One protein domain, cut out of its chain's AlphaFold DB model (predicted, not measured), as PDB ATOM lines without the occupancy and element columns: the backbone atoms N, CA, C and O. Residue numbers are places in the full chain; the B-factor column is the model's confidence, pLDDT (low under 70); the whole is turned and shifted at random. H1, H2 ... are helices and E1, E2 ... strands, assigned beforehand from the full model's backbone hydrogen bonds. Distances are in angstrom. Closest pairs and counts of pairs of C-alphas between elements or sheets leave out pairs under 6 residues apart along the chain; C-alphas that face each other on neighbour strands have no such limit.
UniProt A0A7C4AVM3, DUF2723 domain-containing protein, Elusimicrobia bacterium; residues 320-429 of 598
ATOM      1  N   LEU A 320     148.195 108.471 159.347       83.75
ATOM      2  CA  LEU A 320     148.292 108.322 157.904       83.75
ATOM      3  C   LEU A 320     148.508 109.661 157.188       83.75
ATOM      4  O   LEU A 320     149.480 109.829 156.453       83.75
ATOM      5  N   PHE A 321     147.652 110.644 157.474       82.81
ATOM      6  CA  PHE A 321     147.767 111.999 156.928       82.81
ATOM      7  C   PHE A 321     149.068 112.684 157.345       82.81
ATOM      8  O   PHE A 321     149.691 113.389 156.554       82.81
ATOM      9  N   TRP A 322     149.499 112.458 158.586       82.75
ATOM     10  CA  TRP A 322     150.721 113.037 159.134       82.75
ATOM     11  C   TRP A 322     151.979 112.469 158.470       82.75
ATOM     12  O   TRP A 322     152.860 113.228 158.061       82.75
ATOM     13  N   ASP A 323     152.059 111.145 158.354       84.94
ATOM     14  CA  ASP A 323     153.178 110.433 157.745       84.94
ATOM     15  C   ASP A 323     153.242 110.760 156.240       84.94
ATOM     16  O   ASP A 323     154.306 111.124 155.734       84.94
ATOM     17  N   PHE A 324     152.097 110.784 155.548       83.69
ATOM     18  CA  PHE A 324     152.020 111.196 154.144       83.69
ATOM     19  C   PHE A 324     152.457 112.644 153.923       83.69
ATOM     20  O   PHE A 324     153.296 112.899 153.063       83.69
ATOM     21  N   ALA A 325     151.956 113.596 154.718       83.75
ATOM     22  CA  ALA A 325     152.337 115.003 154.604       83.75
ATOM     23  C   ALA A 325     153.849 115.203 154.808       83.75
ATOM     24  O   ALA A 325     154.486 115.956 154.069       83.75
ATOM     25  N   LYS A 326     154.458 114.484 155.762       83.25
ATOM     26  CA  LYS A 326     155.916 114.494 155.950       83.25
ATOM     27  C   LYS A 326     156.661 113.927 154.746       83.25
ATOM     28  O   LYS A 326     157.660 114.517 154.337       83.25
ATOM     29  N   ASN A 327     156.201 112.811 154.187       83.25
ATOM     30  CA  ASN A 327     156.838 112.169 153.033       83.25
ATOM     31  C   ASN A 327     156.725 113.026 151.768       83.25
ATOM     32  O   ASN A 327     157.689 113.156 151.013       83.25
ATOM     33  N   LEU A 328     155.584 113.687 151.588       84.25
ATOM     34  CA  LEU A 328     155.359 114.658 150.527       84.25
ATOM     35  C   LEU A 328     156.349 115.825 150.650       84.25
ATOM     36  O   LEU A 328     157.092 116.091 149.713       84.25
ATOM     37  N   ILE A 329     156.464 116.449 151.828       83.38
ATOM     38  CA  ILE A 329     157.430 117.539 152.060       83.38
ATOM     39  C   ILE A 329     158.880 117.069 151.838       83.38
ATOM     40  O   ILE A 329     159.684 117.795 151.255       83.38
ATOM     41  N   ARG A 330     159.234 115.853 152.276       82.31
ATOM     42  CA  ARG A 330     160.578 115.269 152.089       82.31
ATOM     43  C   ARG A 330     160.926 114.977 150.628       82.31
ATOM     44  O   ARG A 330     162.109 114.941 150.311       82.31
ATOM     45  N   SER A 331     159.929 114.814 149.758       83.25
ATOM     46  CA  SER A 331     160.145 114.593 148.320       83.25
ATOM     47  C   SER A 331     160.711 115.835 147.614       83.25
ATOM     48  O   SER A 331     161.288 115.715 146.540       83.25
ATOM     49  N   ALA A 332     160.612 117.022 148.227       84.81
ATOM     50  CA  ALA A 332     161.211 118.254 147.716       84.81
ATOM     51  C   ALA A 332     162.369 118.755 148.607       84.81
ATOM     52  O   ALA A 332     162.325 118.597 149.837       84.81
ATOM     53  N   PRO A 333     163.381 119.442 148.045       83.44
ATOM     54  CA  PRO A 333     164.411 120.124 148.819       83.44
ATOM     55  C   PRO A 333     163.820 121.280 149.651       83.44
ATOM     56  O   PRO A 333     162.832 121.883 149.231       83.44
ATOM     57  N   PRO A 334     164.427 121.640 150.800       79.25
ATOM     58  CA  PRO A 334     163.889 122.658 151.713       79.25
ATOM     59  C   PRO A 334     163.595 124.025 151.078       79.25
ATOM     60  O   PRO A 334     162.631 124.670 151.473       79.25
ATOM     61  N   ASN A 335     164.380 124.429 150.074       82.94
ATOM     62  CA  ASN A 335     164.326 125.763 149.465       82.94
ATOM     63  C   ASN A 335     163.572 125.799 148.125       82.94
ATOM     64  O   ASN A 335     163.781 126.719 147.336       82.94
ATOM     65  N   ARG A 336     162.762 124.779 147.814       87.19
ATOM     66  CA  ARG A 336     161.952 124.755 146.586       87.19
ATOM     67  C   ARG A 336     160.470 124.884 146.902       87.19
ATOM     68  O   ARG A 336     160.023 124.295 147.893       87.19
ATOM     69  N   PRO A 337     159.710 125.589 146.049       89.56
ATOM     70  CA  PRO A 337     158.274 125.673 146.208       89.56
ATOM     71  C   PRO A 337     157.623 124.312 145.945       89.56
ATOM     72  O   PRO A 337     157.999 123.605 145.004       89.56
ATOM     73  N   ILE A 338     156.627 123.968 146.764       89.69
ATOM     74  CA  ILE A 338     155.694 122.870 146.483       89.69
ATOM     75  C   ILE A 338     154.323 123.475 146.202       89.69
ATOM     76  O   ILE A 338     153.751 124.174 147.043       89.69
ATOM     77  N   ILE A 339     153.795 123.184 145.019       89.12
ATOM     78  CA  ILE A 339     152.531 123.708 144.521       89.12
ATOM     79  C   ILE A 339     151.486 122.594 144.511       89.12
ATOM     80  O   ILE A 339     151.646 121.570 143.848       89.12
ATOM     81  N   PHE A 340     150.397 122.804 145.242       86.56
ATOM     82  CA  PHE A 340     149.229 121.930 145.272       86.56
ATOM     83  C   PHE A 340     148.264 122.336 144.161       86.56
ATOM     84  O   PHE A 340     147.779 123.475 144.134       86.56
ATOM     85  N   THR A 341     147.999 121.423 143.227       83.38
ATOM     86  CA  THR A 341     147.103 121.694 142.096       83.38
ATOM     87  C   THR A 341     145.629 121.604 142.489       83.38
ATOM     88  O   THR A 341     145.277 121.084 143.547       83.38
ATOM     89  N   THR A 342     144.746 122.108 141.621       65.81
ATOM     90  CA  THR A 342     143.295 122.145 141.867       65.81
ATOM     91  C   THR A 342     142.641 120.763 141.901       65.81
ATOM     92  O   THR A 342     141.562 120.618 142.466       65.81
ATOM     93  N   LYS A 343     143.295 119.748 141.324       66.06
ATOM     94  CA  LYS A 343     142.781 118.374 141.215       66.06
ATOM     95  C   LYS A 343     143.221 117.450 142.353       66.06
ATOM     96  O   LYS A 343     142.949 116.252 142.296       66.06
ATOM     97  N   MET A 344     143.927 117.962 143.361       59.84
ATOM     98  CA  MET A 344     144.275 117.176 144.546       59.84
ATOM     99  C   MET A 344     143.187 117.287 145.622       59.84
ATOM    100  O   MET A 344     142.497 118.296 145.720       59.84
ATOM    101  N   PHE A 345     143.065 116.241 146.439       61.97
ATOM    102  CA  PHE A 345     142.225 116.217 147.633       61.97
ATOM    103  C   PHE A 345     142.597 117.322 148.628       61.97
ATOM    104  O   PHE A 345     143.771 117.683 148.770       61.97
ATOM    105  N   ASP A 346     141.597 117.819 149.351       63.72
ATOM    106  CA  ASP A 346     141.765 118.952 150.253       63.72
ATOM    107  C   ASP A 346     142.510 118.581 151.549       63.72
ATOM    108  O   ASP A 346     143.145 119.423 152.198       63.72
ATOM    109  N   GLU A 347     142.452 117.307 151.931       66.75
ATOM    110  CA  GLU A 347     142.898 116.786 153.217       66.75
ATOM    111  C   GLU A 347     144.439 116.714 153.354       66.75
ATOM    112  O   GLU A 347     144.969 117.168 154.383       66.75
ATOM    113  N   PRO A 348     145.215 116.243 152.350       70.00
ATOM    114  CA  PRO A 348     146.675 116.340 152.384       70.00
ATOM    115  C   PRO A 348     147.179 117.784 152.437       70.00
ATOM    116  O   PRO A 348     148.087 118.084 153.217       70.00
ATOM    117  N   ALA A 349     146.569 118.687 151.662       74.94
ATOM    118  CA  ALA A 349     146.930 120.104 151.647       74.94
ATOM    119  C   ALA A 349     146.693 120.754 153.020       74.94
ATOM    120  O   ALA A 349     147.564 121.461 153.524       74.94
ATOM    121  N   SER A 350     145.579 120.425 153.682       78.88
ATOM    122  CA  SER A 350     145.260 120.903 155.035       78.88
ATOM    123  C   SER A 350     146.286 120.447 156.080       78.88
ATOM    124  O   SER A 350     146.711 121.229 156.934       78.88
ATOM    125  N   THR A 351     146.742 119.193 156.000       81.31
ATOM    126  CA  THR A 351     147.749 118.658 156.933       81.31
ATOM    127  C   THR A 351     149.123 119.289 156.701       81.31
ATOM    128  O   THR A 351     149.820 119.643 157.654       81.31
ATOM    129  N   VAL A 352     149.506 119.481 155.437       82.88
ATOM    130  CA  VAL A 352     150.744 120.179 155.066       82.88
ATOM    131  C   VAL A 352     150.695 121.647 155.504       82.88
ATOM    132  O   VAL A 352     151.661 122.143 156.083       82.88
ATOM    133  N   ALA A 353     149.552 122.319 155.346       80.88
ATOM    134  CA  ALA A 353     149.347 123.676 155.840       80.88
ATOM    135  C   ALA A 353     149.479 123.765 157.366       80.88
ATOM    136  O   ALA A 353     150.085 124.707 157.876       80.88
ATOM    137  N   TYR A 354     148.972 122.778 158.113       81.75
ATOM    138  CA  TYR A 354     149.165 122.704 159.564       81.75
ATOM    139  C   TYR A 354     150.648 122.564 159.945       81.75
ATOM    140  O   TYR A 354     151.121 123.251 160.855       81.75
ATOM    141  N   LEU A 355     151.406 121.707 159.249       80.69
ATOM    142  CA  LEU A 355     152.853 121.575 159.467       80.69
ATOM    143  C   LEU A 355     153.578 122.906 159.223       80.69
ATOM    144  O   LEU A 355     154.417 123.316 160.026       80.69
ATOM    145  N   GLU A 356     153.194 123.625 158.176       79.44
ATOM    146  CA  GLU A 356     153.821 124.895 157.831       79.44
ATOM    147  C   GLU A 356     153.499 126.008 158.819       79.44
ATOM    148  O   GLU A 356     154.393 126.632 159.388       79.44
ATOM    149  N   THR A 357     152.214 126.223 159.072       75.81
ATOM    150  CA  THR A 357     151.728 127.379 159.830       75.81
ATOM    151  C   THR A 357     151.888 127.201 161.336       75.81
ATOM    152  O   THR A 357     152.293 128.132 162.033       75.81
ATOM    153  N   VAL A 358     151.608 126.002 161.853       77.00
ATOM    154  CA  VAL A 358     151.599 125.727 163.296       77.00
ATOM    155  C   VAL A 358     152.933 125.153 163.764       77.00
ATOM    156  O   VAL A 358     153.410 125.520 164.838       77.00
ATOM    157  N   ARG A 359     153.561 124.265 162.979       75.62
ATOM    158  CA  ARG A 359     154.869 123.671 163.329       75.62
ATOM    159  C   ARG A 359     156.066 124.433 162.754       75.62
ATOM    160  O   ARG A 359     157.187 124.104 163.131       75.62
ATOM    161  N   LYS A 360     155.839 125.475 161.941       74.88
ATOM    162  CA  LYS A 360     156.869 126.373 161.388       74.88
ATOM    163  C   LYS A 360     157.951 125.623 160.606       74.88
ATOM    164  O   LYS A 360     159.138 125.862 160.820       74.88
ATOM    165  N   THR A 361     157.558 124.727 159.697       67.12
ATOM    166  CA  THR A 361     158.515 124.019 158.825       67.12
ATOM    167  C   THR A 361     159.252 124.929 157.832       67.12
ATOM    168  O   THR A 361     160.289 124.508 157.324       67.12
ATOM    169  N   ARG A 362     158.789 126.176 157.626       68.19
ATOM    170  CA  ARG A 362     159.409 127.218 156.778       68.19
ATOM    171  C   ARG A 362     159.596 126.780 155.317       68.19
ATOM    172  O   ARG A 362     160.618 127.077 154.706       68.19
ATOM    173  N   ARG A 363     158.625 126.054 154.768       77.50
ATOM    174  CA  ARG A 363     158.545 125.639 153.363       77.50
ATOM    175  C   ARG A 363     157.698 126.629 152.565       77.50
ATOM    176  O   ARG A 363     156.655 127.088 153.022       77.50
ATOM    177  N   GLU A 364     158.087 126.895 151.323       81.88
ATOM    178  CA  GLU A 364     157.250 127.674 150.409       81.88
ATOM    179  C   GLU A 364     156.152 126.783 149.804       81.88
ATOM    180  O   GLU A 364     156.369 126.054 148.839       81.88
ATOM    181  N   LEU A 365     154.971 126.800 150.426       85.19
ATOM    182  CA  LEU A 365     153.830 125.958 150.059       85.19
ATOM    183  C   LEU A 365     152.712 126.815 149.471       85.19
ATOM    184  O   LEU A 365     152.250 127.770 150.103       85.19
ATOM    185  N   ILE A 366     152.283 126.462 148.262       84.50
ATOM    186  CA  ILE A 366     151.374 127.259 147.432       84.50
ATOM    187  C   ILE A 366     150.211 126.372 146.997       84.50
ATOM    188  O   ILE A 366     150.412 125.193 146.723       84.50
ATOM    189  N   SER A 367     148.993 126.907 146.920       83.00
ATOM    190  CA  SER A 367     147.837 126.165 146.399       83.00
ATOM    191  C   SER A 367     147.126 126.932 145.295       83.00
ATOM    192  O   SER A 367     146.862 128.123 145.446       83.00
ATOM    193  N   ARG A 368     146.775 126.227 144.209       80.88
ATOM    194  CA  ARG A 368     145.945 126.755 143.113       80.88
ATOM    195  C   ARG A 368     144.458 126.846 143.478       80.88
ATOM    196  O   ARG A 368     143.751 127.670 142.911       80.88
ATOM    197  N   SER A 369     143.966 125.994 144.379       66.56
ATOM    198  CA  SER A 369     142.533 125.892 144.720       66.56
ATOM    199  C   SER A 369     142.190 126.380 146.123       66.56
ATOM    200  O   SER A 369     141.050 126.778 146.359       66.56
ATOM    201  N   GLN A 370     143.139 126.351 147.062       61.38
ATOM    202  CA  GLN A 370     142.848 126.570 148.474       61.38
ATOM    203  C   GLN A 370     143.384 127.888 149.013       61.38
ATOM    204  O   GLN A 370     144.511 128.296 148.751       61.38
ATOM    205  N   THR A 371     142.597 128.481 149.909       61.56
ATOM    206  CA  THR A 371     143.011 129.635 150.716       61.56
ATOM    207  C   THR A 371     143.841 129.243 151.943       61.56
ATOM    208  O   THR A 371     144.254 130.110 152.689       61.56
ATOM    209  N   ILE A 372     144.098 127.959 152.208       66.88
ATOM    210  CA  ILE A 372     144.807 127.543 153.437       66.88
ATOM    211  C   ILE A 372     146.337 127.664 153.290       66.88
ATOM    212  O   ILE A 372     147.055 127.763 154.284       66.88
ATOM    213  N   LEU A 373     146.841 127.718 152.055       75.25
ATOM    214  CA  LEU A 373     148.255 127.919 151.727       75.25
ATOM    215  C   LEU A 373     148.480 129.298 151.092       75.25
ATOM    216  O   LEU A 373     147.530 130.005 150.755       75.25
ATOM    217  N   LYS A 374     149.750 129.698 150.939       77.06
ATOM    218  CA  LYS A 374     150.114 130.987 150.334       77.06
ATOM    219  C   LYS A 374     149.494 131.091 148.937       77.06
ATOM    220  O   LYS A 374     149.672 130.200 148.109       77.06
ATOM    221  N   ASN A 375     148.800 132.196 148.676       75.81
ATOM    222  CA  ASN A 375     148.226 132.495 147.371       75.81
ATOM    223  C   ASN A 375     149.116 133.510 146.636       75.81
ATOM    224  O   ASN A 375     149.365 134.602 147.146       75.81
ATOM    225  N   ILE A 376     149.602 133.141 145.450       82.56
ATOM    226  CA  ILE A 376     150.407 134.007 144.567       82.56
ATOM    227  C   ILE A 376     149.623 134.493 143.337       82.56
ATOM    228  O   ILE A 376     150.176 135.207 142.489       82.56
ATOM    229  N   TYR A 377     148.362 134.073 143.226       83.44
ATOM    230  CA  TYR A 377     147.469 134.347 142.112       83.44
ATOM    231  C   TYR A 377     146.606 135.586 142.404       83.44
ATOM    232  O   TYR A 377     146.295 135.879 143.563       83.44
ATOM    233  N   PRO A 378     146.225 136.341 141.363       79.19
ATOM    234  CA  PRO A 378     145.443 137.559 141.526       79.19
ATOM    235  C   PRO A 378     144.003 137.268 142.003       79.19
ATOM    236  O   PRO A 378     143.531 136.136 141.882       79.19
ATOM    237  N   PRO A 379     143.281 138.263 142.561       72.56
ATOM    238  CA  PRO A 379     141.965 138.049 143.174       72.56
ATOM    239  C   PRO A 379     140.900 137.454 142.241       72.56
ATOM    240  O   PRO A 379     140.014 136.738 142.701       72.56
ATOM    241  N   ASP A 380     140.992 137.725 140.939       78.19
ATOM    242  CA  ASP A 380     140.096 137.210 139.899       78.19
ATOM    243  C   ASP A 380     140.364 135.739 139.542       78.19
ATOM    244  O   ASP A 380     139.516 135.086 138.933       78.19
ATOM    245  N   PHE A 381     141.504 135.176 139.953       78.25
ATOM    246  CA  PHE A 381     141.939 133.834 139.563       78.25
ATOM    247  C   PHE A 381     140.912 132.740 139.886       78.25
ATOM    248  O   PHE A 381     140.661 131.856 139.068       78.25
ATOM    249  N   LEU A 382     140.266 132.810 141.054       72.12
ATOM    250  CA  LEU A 382     139.282 131.804 141.469       72.12
ATOM    251  C   LEU A 382     137.999 131.829 140.624       72.12
ATOM    252  O   LEU A 382     137.324 130.803 140.542       72.12
ATOM    253  N   SER A 383     137.687 132.961 139.982       71.94
ATOM    254  CA  SER A 383     136.514 133.121 139.109       71.94
ATOM    255  C   SER A 383     136.738 132.700 137.654       71.94
ATOM    256  O   SER A 383     135.781 132.657 136.887       71.94
ATOM    257  N   LEU A 384     137.976 132.380 137.268       75.25
ATOM    258  CA  LEU A 384     138.302 131.943 135.909       75.25
ATOM    259  C   LEU A 384     137.752 130.538 135.613       75.25
ATOM    260  O   LEU A 384     137.500 129.746 136.526       75.25
ATOM    261  N   SER A 385     137.623 130.191 134.330       74.75
ATOM    262  CA  SER A 385     137.374 128.797 133.939       74.75
ATOM    263  C   SER A 385     138.583 127.916 134.284       74.75
ATOM    264  O   SER A 385     139.709 128.406 134.359       74.75
ATOM    265  N   GLU A 386     138.398 126.604 134.476       74.44
ATOM    266  CA  GLU A 386     139.518 125.709 134.833       74.44
ATOM    267  C   GLU A 386     140.662 125.754 133.806       74.44
ATOM    268  O   GLU A 386     141.828 125.828 134.191       74.44
ATOM    269  N   LYS A 387     140.355 125.817 132.503       77.44
ATOM    270  CA  LYS A 387     141.374 125.949 131.447       77.44
ATOM    271  C   LYS A 387     142.180 127.245 131.599       77.44
ATOM    272  O   LYS A 387     143.407 127.222 131.553       77.44
ATOM    273  N   GLN A 388     141.497 128.365 131.843       83.06
ATOM    274  CA  GLN A 388     142.141 129.659 132.082       83.06
ATOM    275  C   GLN A 388     142.978 129.653 133.368       83.06
ATOM    276  O   GLN A 388     144.085 130.192 133.374       83.06
ATOM    277  N   LYS A 389     142.485 129.015 134.441       84.31
ATOM    278  CA  LYS A 389     143.238 128.843 135.691       84.31
ATOM    279  C   LYS A 389     144.533 128.089 135.450       84.31
ATOM    280  O   LYS A 389     145.567 128.540 135.923       84.31
ATOM    281  N   ILE A 390     144.495 126.977 134.717       85.94
ATOM    282  CA  ILE A 390     145.683 126.161 134.441       85.94
ATOM    283  C   ILE A 390     146.726 126.980 133.677       85.94
ATOM    284  O   ILE A 390     147.852 127.106 134.155       85.94
ATOM    285  N   SER A 391     146.352 127.594 132.548       86.50
ATOM    286  CA  SER A 391     147.295 128.363 131.724       86.50
ATOM    287  C   SER A 391     147.919 129.526 132.497       86.50
ATOM    288  O   SER A 391     149.141 129.666 132.533       86.50
ATOM    289  N   ARG A 392     147.093 130.320 133.190       89.06
ATOM    290  CA  ARG A 392     147.563 131.478 133.963       89.06
ATOM    291  C   ARG A 392     148.370 131.067 135.193       89.06
ATOM    292  O   ARG A 392     149.296 131.777 135.581       89.06
ATOM    293  N   ALA A 393     148.038 129.932 135.811       89.38
ATOM    294  CA  ALA A 393     148.822 129.387 136.909       89.38
ATOM    295  C   ALA A 393     150.213 128.983 136.432       89.38
ATOM    296  O   ALA A 393     151.194 129.418 137.023       89.38
ATOM    297  N   ILE A 394     150.299 128.225 135.336       90.31
ATOM    298  CA  ILE A 394     151.575 127.807 134.753       90.31
ATOM    299  C   ILE A 394     152.445 129.026 134.427       90.31
ATOM    300  O   ILE A 394     153.593 129.088 134.862       90.31
ATOM    301  N   GLU A 395     151.903 130.024 133.731       90.62
ATOM    302  CA  GLU A 395     152.629 131.256 133.397       90.62
ATOM    303  C   GLU A 395     153.157 131.966 134.656       90.62
ATOM    304  O   GLU A 395     154.341 132.300 134.757       90.62
ATOM    305  N   ARG A 396     152.294 132.148 135.662       91.50
ATOM    306  CA  ARG A 396     152.651 132.839 136.905       91.50
ATOM    307  C   ARG A 396     153.725 132.098 137.692       91.50
ATOM    308  O   ARG A 396     154.647 132.729 138.198       91.50
ATOM    309  N   GLU A 397     153.596 130.784 137.820       92.19
ATOM    310  CA  GLU A 397     154.505 129.935 138.591       92.19
ATOM    311  C   GLU A 397     155.884 129.855 137.944       92.19
ATOM    312  O   GLU A 397     156.891 130.066 138.617       92.19
ATOM    313  N   THR A 398     155.925 129.610 136.634       90.19
ATOM    314  CA  THR A 398     157.174 129.495 135.867       90.19
ATOM    315  C   THR A 398     157.927 130.823 135.774       90.19
ATOM    316  O   THR A 398     159.155 130.825 135.696       90.19
ATOM    317  N   THR A 399     157.212 131.950 135.846       90.69
ATOM    318  CA  THR A 399     157.813 133.290 135.930       90.69
ATOM    319  C   THR A 399     158.291 133.615 137.347       90.69
ATOM    320  O   THR A 399     159.358 134.199 137.524       90.69
ATOM    321  N   ALA A 400     157.514 133.252 138.374       90.00
ATOM    322  CA  ALA A 400     157.839 133.554 139.770       90.00
ATOM    323  C   ALA A 400     159.015 132.723 140.303       90.00
ATOM    324  O   ALA A 400     159.764 133.198 141.159       90.00
ATOM    325  N   PHE A 401     159.181 131.497 139.806       90.00
ATOM    326  CA  PHE A 401     160.192 130.560 140.280       90.00
ATOM    327  C   PHE A 401     161.102 130.129 139.124       90.00
ATOM    328  O   PHE A 401     160.739 129.253 138.343       90.00
ATOM    329  N   PRO A 402     162.316 130.702 139.012       83.25
ATOM    330  CA  PRO A 402     163.205 130.431 137.880       83.25
ATOM    331  C   PRO A 402     163.858 129.042 137.930       83.25
ATOM    332  O   PRO A 402     164.461 128.610 136.946       83.25
ATOM    333  N   ARG A 403     163.762 128.350 139.068       87.75
ATOM    334  CA  ARG A 403     164.409 127.064 139.322       87.75
ATOM    335  C   ARG A 403     163.393 125.916 139.497       87.75
ATOM    336  O   ARG A 403     162.214 126.135 139.263       87.75
ATOM    337  N   GLU A 404     163.834 124.723 139.929       89.81
ATOM    338  CA  GLU A 404     162.956 123.550 140.153       89.81
ATOM    339  C   GLU A 404     161.658 123.889 140.907       89.81
ATOM    340  O   GLU A 404     161.698 124.424 142.023       89.81
ATOM    341  N   ILE A 405     160.523 123.491 140.328       91.81
ATOM    342  CA  ILE A 405     159.198 123.594 140.948       91.81
ATOM    343  C   ILE A 405     158.664 122.188 141.184       91.81
ATOM    344  O   ILE A 405     158.681 121.352 140.277       91.81
ATOM    345  N   TYR A 406     158.175 121.939 142.398       91.44
ATOM    346  CA  TYR A 406     157.573 120.669 142.768       91.44
ATOM    347  C   TYR A 406     156.056 120.801 142.802       91.44
ATOM    348  O   TYR A 406     155.511 121.751 143.358       91.44
ATOM    349  N   TYR A 407     155.368 119.817 142.248       90.44
ATOM    350  CA  TYR A 407     153.925 119.801 142.098       90.44
ATOM    351  C   TYR A 407     153.334 118.581 142.780       90.44
ATOM    352  O   TYR A 407     153.707 117.444 142.490       90.44
ATOM    353  N   SER A 408     152.367 118.815 143.659       88.19
ATOM    354  CA  SER A 408     151.513 117.755 144.169       88.19
ATOM    355  C   SER A 408     150.254 117.683 143.313       88.19
ATOM    356  O   SER A 408     149.424 118.595 143.323       88.19
ATOM    357  N   ALA A 409     150.158 116.622 142.515       85.12
ATOM    358  CA  ALA A 409     149.082 116.385 141.564       85.12
ATOM    359  C   ALA A 409     148.883 114.877 141.367       85.12
ATOM    360  O   ALA A 409     149.811 114.101 141.577       85.12
ATOM    361  N   PHE A 410     147.697 114.470 140.908       77.00
ATOM    362  CA  PHE A 410     147.467 113.099 140.438       77.00
ATOM    363  C   PHE A 410     147.972 112.902 139.006       77.00
ATOM    364  O   PHE A 410     148.740 111.979 138.725       77.00
ATOM    365  N   GLU A 411     147.594 113.817 138.111       80.44
ATOM    366  CA  GLU A 411     147.958 113.795 136.697       80.44
ATOM    367  C   GLU A 411     148.791 115.021 136.305       80.44
ATOM    368  O   GLU A 411     148.517 116.123 136.787       80.44
ATOM    369  N   PRO A 412     149.763 114.867 135.385       83.31
ATOM    370  CA  PRO A 412     150.602 115.967 134.931       83.31
ATOM    371  C   PRO A 412     149.926 116.859 133.877       83.31
ATOM    372  O   PRO A 412     150.542 117.811 133.418       83.31
ATOM    373  N   ALA A 413     148.681 116.568 133.479       82.12
ATOM    374  CA  ALA A 413     147.987 117.284 132.401       82.12
ATOM    375  C   ALA A 413     147.840 118.797 132.654       82.12
ATOM    376  O   ALA A 413     147.772 119.570 131.706       82.12
ATOM    377  N   ASP A 414     147.840 119.213 133.923       84.75
ATOM    378  CA  ASP A 414     147.703 120.617 134.321       84.75
ATOM    379  C   ASP A 414     149.051 121.249 134.720       84.75
ATOM    380  O   ASP A 414     149.087 122.304 135.360       84.75
ATOM    381  N   LEU A 415     150.169 120.580 134.428       89.94
ATOM    382  CA  LEU A 415     151.521 120.992 134.808       89.94
ATOM    383  C   LEU A 415     152.301 121.508 133.588       89.94
ATOM    384  O   LEU A 415     152.006 121.110 132.460       89.94
ATOM    385  N   PRO A 416     153.317 122.371 133.782       89.94
ATOM    386  CA  PRO A 416     154.196 122.768 132.687       89.94
ATOM    387  C   PRO A 416     155.000 121.567 132.179       89.94
ATOM    388  O   PRO A 416     155.725 120.941 132.942       89.94
ATOM    389  N   ALA A 417     154.911 121.246 130.890       86.81
ATOM    390  CA  ALA A 417     155.697 120.164 130.299       86.81
ATOM    391  C   ALA A 417     157.136 120.621 129.948       86.81
ATOM    392  O   ALA A 417     157.327 121.784 129.584       86.81
ATOM    393  N   PRO A 418     158.149 119.729 130.005       88.62
ATOM    394  CA  PRO A 418     158.097 118.358 130.519       88.62
ATOM    395  C   PRO A 418     158.205 118.295 132.056       88.62
ATOM    396  O   PRO A 418     158.905 119.100 132.672       88.62
ATOM    397  N   VAL A 419     157.559 117.295 132.668       89.44
ATOM    398  CA  VAL A 419     157.713 116.948 134.094       89.44
ATOM    399  C   VAL A 419     158.135 115.492 134.268       89.44
ATOM    400  O   VAL A 419     157.810 114.653 133.431       89.44
ATOM    401  N   SER A 420     158.798 115.190 135.382       87.31
ATOM    402  CA  SER A 420     159.137 113.826 135.823       87.31
ATOM    403  C   SER A 420     158.727 113.607 137.278       87.31
ATOM    404  O   SER A 420     158.706 114.569 138.053       87.31
ATOM    405  N   LEU A 421     158.446 112.371 137.690       86.50
ATOM    406  CA  LEU A 421     158.059 112.085 139.071       86.50
ATOM    407  C   LEU A 421     159.285 111.918 139.996       86.50
ATOM    408  O   LEU A 421     160.174 111.107 139.755       86.50
ATOM    409  N   ASN A 422     159.326 112.673 141.095       83.50
ATOM    410  CA  ASN A 422     160.376 112.670 142.119       83.50
ATOM    411  C   ASN A 422     159.745 112.409 143.497       83.50
ATOM    412  O   ASN A 422     159.083 113.268 144.086       83.50
ATOM    413  N   GLY A 423     159.901 111.182 143.998       82.44
ATOM    414  CA  GLY A 423     159.174 110.724 145.183       82.44
ATOM    415  C   GLY A 423     157.658 110.779 144.967       82.44
ATOM    416  O   GLY A 423     157.143 110.124 144.064       82.44
ATOM    417  N   LEU A 424     156.955 111.560 145.791       83.81
ATOM    418  CA  LEU A 424     155.499 111.770 145.713       83.81
ATOM    419  C   LEU A 424     155.092 113.055 144.963       83.81
ATOM    420  O   LEU A 424     153.945 113.488 145.070       83.81
ATOM    421  N   LEU A 425     156.020 113.711 144.259       88.56
ATOM    422  CA  LEU A 425     155.798 115.005 143.607       88.56
ATOM    423  C   LEU A 425     156.270 114.976 142.154       88.56
ATOM    424  O   LEU A 425     157.302 114.391 141.848       88.56
ATOM    425  N   TYR A 426     155.557 115.654 141.259       90.00
ATOM    426  CA  TYR A 426     156.069 115.943 139.919       90.00
ATOM    427  C   TYR A 426     157.048 117.113 139.982       90.00
ATOM    428  O   TYR A 426     156.855 118.037 140.768       90.00
ATOM    429  N   VAL A 427     158.081 117.101 139.146       91.25
ATOM    430  CA  VAL A 427     159.105 118.152 139.111       91.25
ATOM    431  C   VAL A 427     159.216 118.719 137.716       91.25
ATOM    432  O   VAL A 427     159.338 117.972 136.746       91.25
ATOM    433  N   TRP A 428     159.207 120.045 137.636       91.88
ATOM    434  CA  TRP A 428     159.509 120.789 136.422       91.88
ATOM    435  C   TRP A 428     160.926 121.365 136.492       91.88
ATOM    436  O   TRP A 428     161.313 121.911 137.527       91.88
ATOM    437  N   ARG A 429     161.681 121.241 135.388       86.69
ATOM    438  CA  ARG A 429     163.115 121.586 135.273       86.69
ATOM    439  C   ARG A 429     164.001 120.933 136.350       86.69
ATOM    440  O   ARG A 429     164.661 121.662 137.087       86.69
TER     441      ARG A 429
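AT A GLANCE: This is residues 320 to 429 of the 598 residues of the protein "DUF2723 domain-containing protein" of Elusimicrobia bacterium (UniProt A0A7C4AVM3). A small sheet of five short strands, turning by 130 degrees from edge to edge, runs through the body; H1 and H2, packed on each other, cover it towards one end of the long axis, and H3 stands towards the other end, reaching the sheet with residues 397 to 398. The hairpin E4 and E5 makes one side of the sheet, and a long loop, residues 368 to 385, leads from the opposite edge strand E2 to H3. The printed part has 110 residues, with three named helices and five named strands in the order H1 E1 H2 E2 H3 E3 E4 E5; the sheet is mixed, in the order E2 E1 E3 E5 E4, and the class is mixed, helices and strands. The whole is compact and rounded, with a radius of gyration of the C-alphas of 13.0 A and spans of 34 by 27 by 22 A.

HOW THE PARTS SIT: Inner strand E1, residues 338 to 340, is parallel to E2, residues 365 to 367, with N 340 and O 366 2.8 A apart, and to E3, residues 405 to 408, with N 339 and O 406 2.8 A apart. E5, residues 425 to 428, is antiparallel to E3, with N 407 and O 426 2.8 A apart, and forms a hairpin with E4, residues 419 to 422, with N 422 and O 425 2.8 A apart. H2, residues 346 to 357, is on the sheet over E2 and E1 at a height of 9.9 A; the closest C-alphas of H2 and E2 are those of Ala 353 and Leu 365, 7.7 A apart. H1, residues 320 to 330, touches residues 347 to 352 of H2 at a steep tilt of 63 degrees, the same way; the closest C-alphas are those of Ala 325 and Val 352, 5.4 A apart. H1 lies over E3 and only just stands up from the sheet, rising 41 degrees. H1 and H2 on one face make two layers, helices over a sheet. H3, residues 386 to 400, only grazes the sheet and is apart from H1 and H2. E1, H2, E2 form a strand-helix-strand unit, two parallel neighbour strands joined through a helix; E2, H3, E3 form a split one, with E1 between the strands; both crossovers are right-handed. In H1, H2 and H3 every O i to N i+4 pair is within hydrogen-bond range.

IN THESE COORDINATES: From first to last C-alpha, H1 measures 15.3 A, H2 16.2 A and H3 20.5 A; E1 measures 6.6 A, E2 7.0 A, E3 10.2 A, E4 9.5 A and E5 9.9 A. H1 begins at C-alpha 320, (148.292, 108.322, 157.904), and E5 ends at C-alpha 428, (159.509, 120.789, 136.422).

THE WHOLE: The C-alphas of Leu 320 and Asp 380, the two farthest apart, are 35.0 A apart. The printed part has no cut, and the link from E2 to H3, 18 residues, is long. The mean pLDDT of the printed part is 81.5; residues 342 to 347, 361 to 362 and 369 to 372 are under 70.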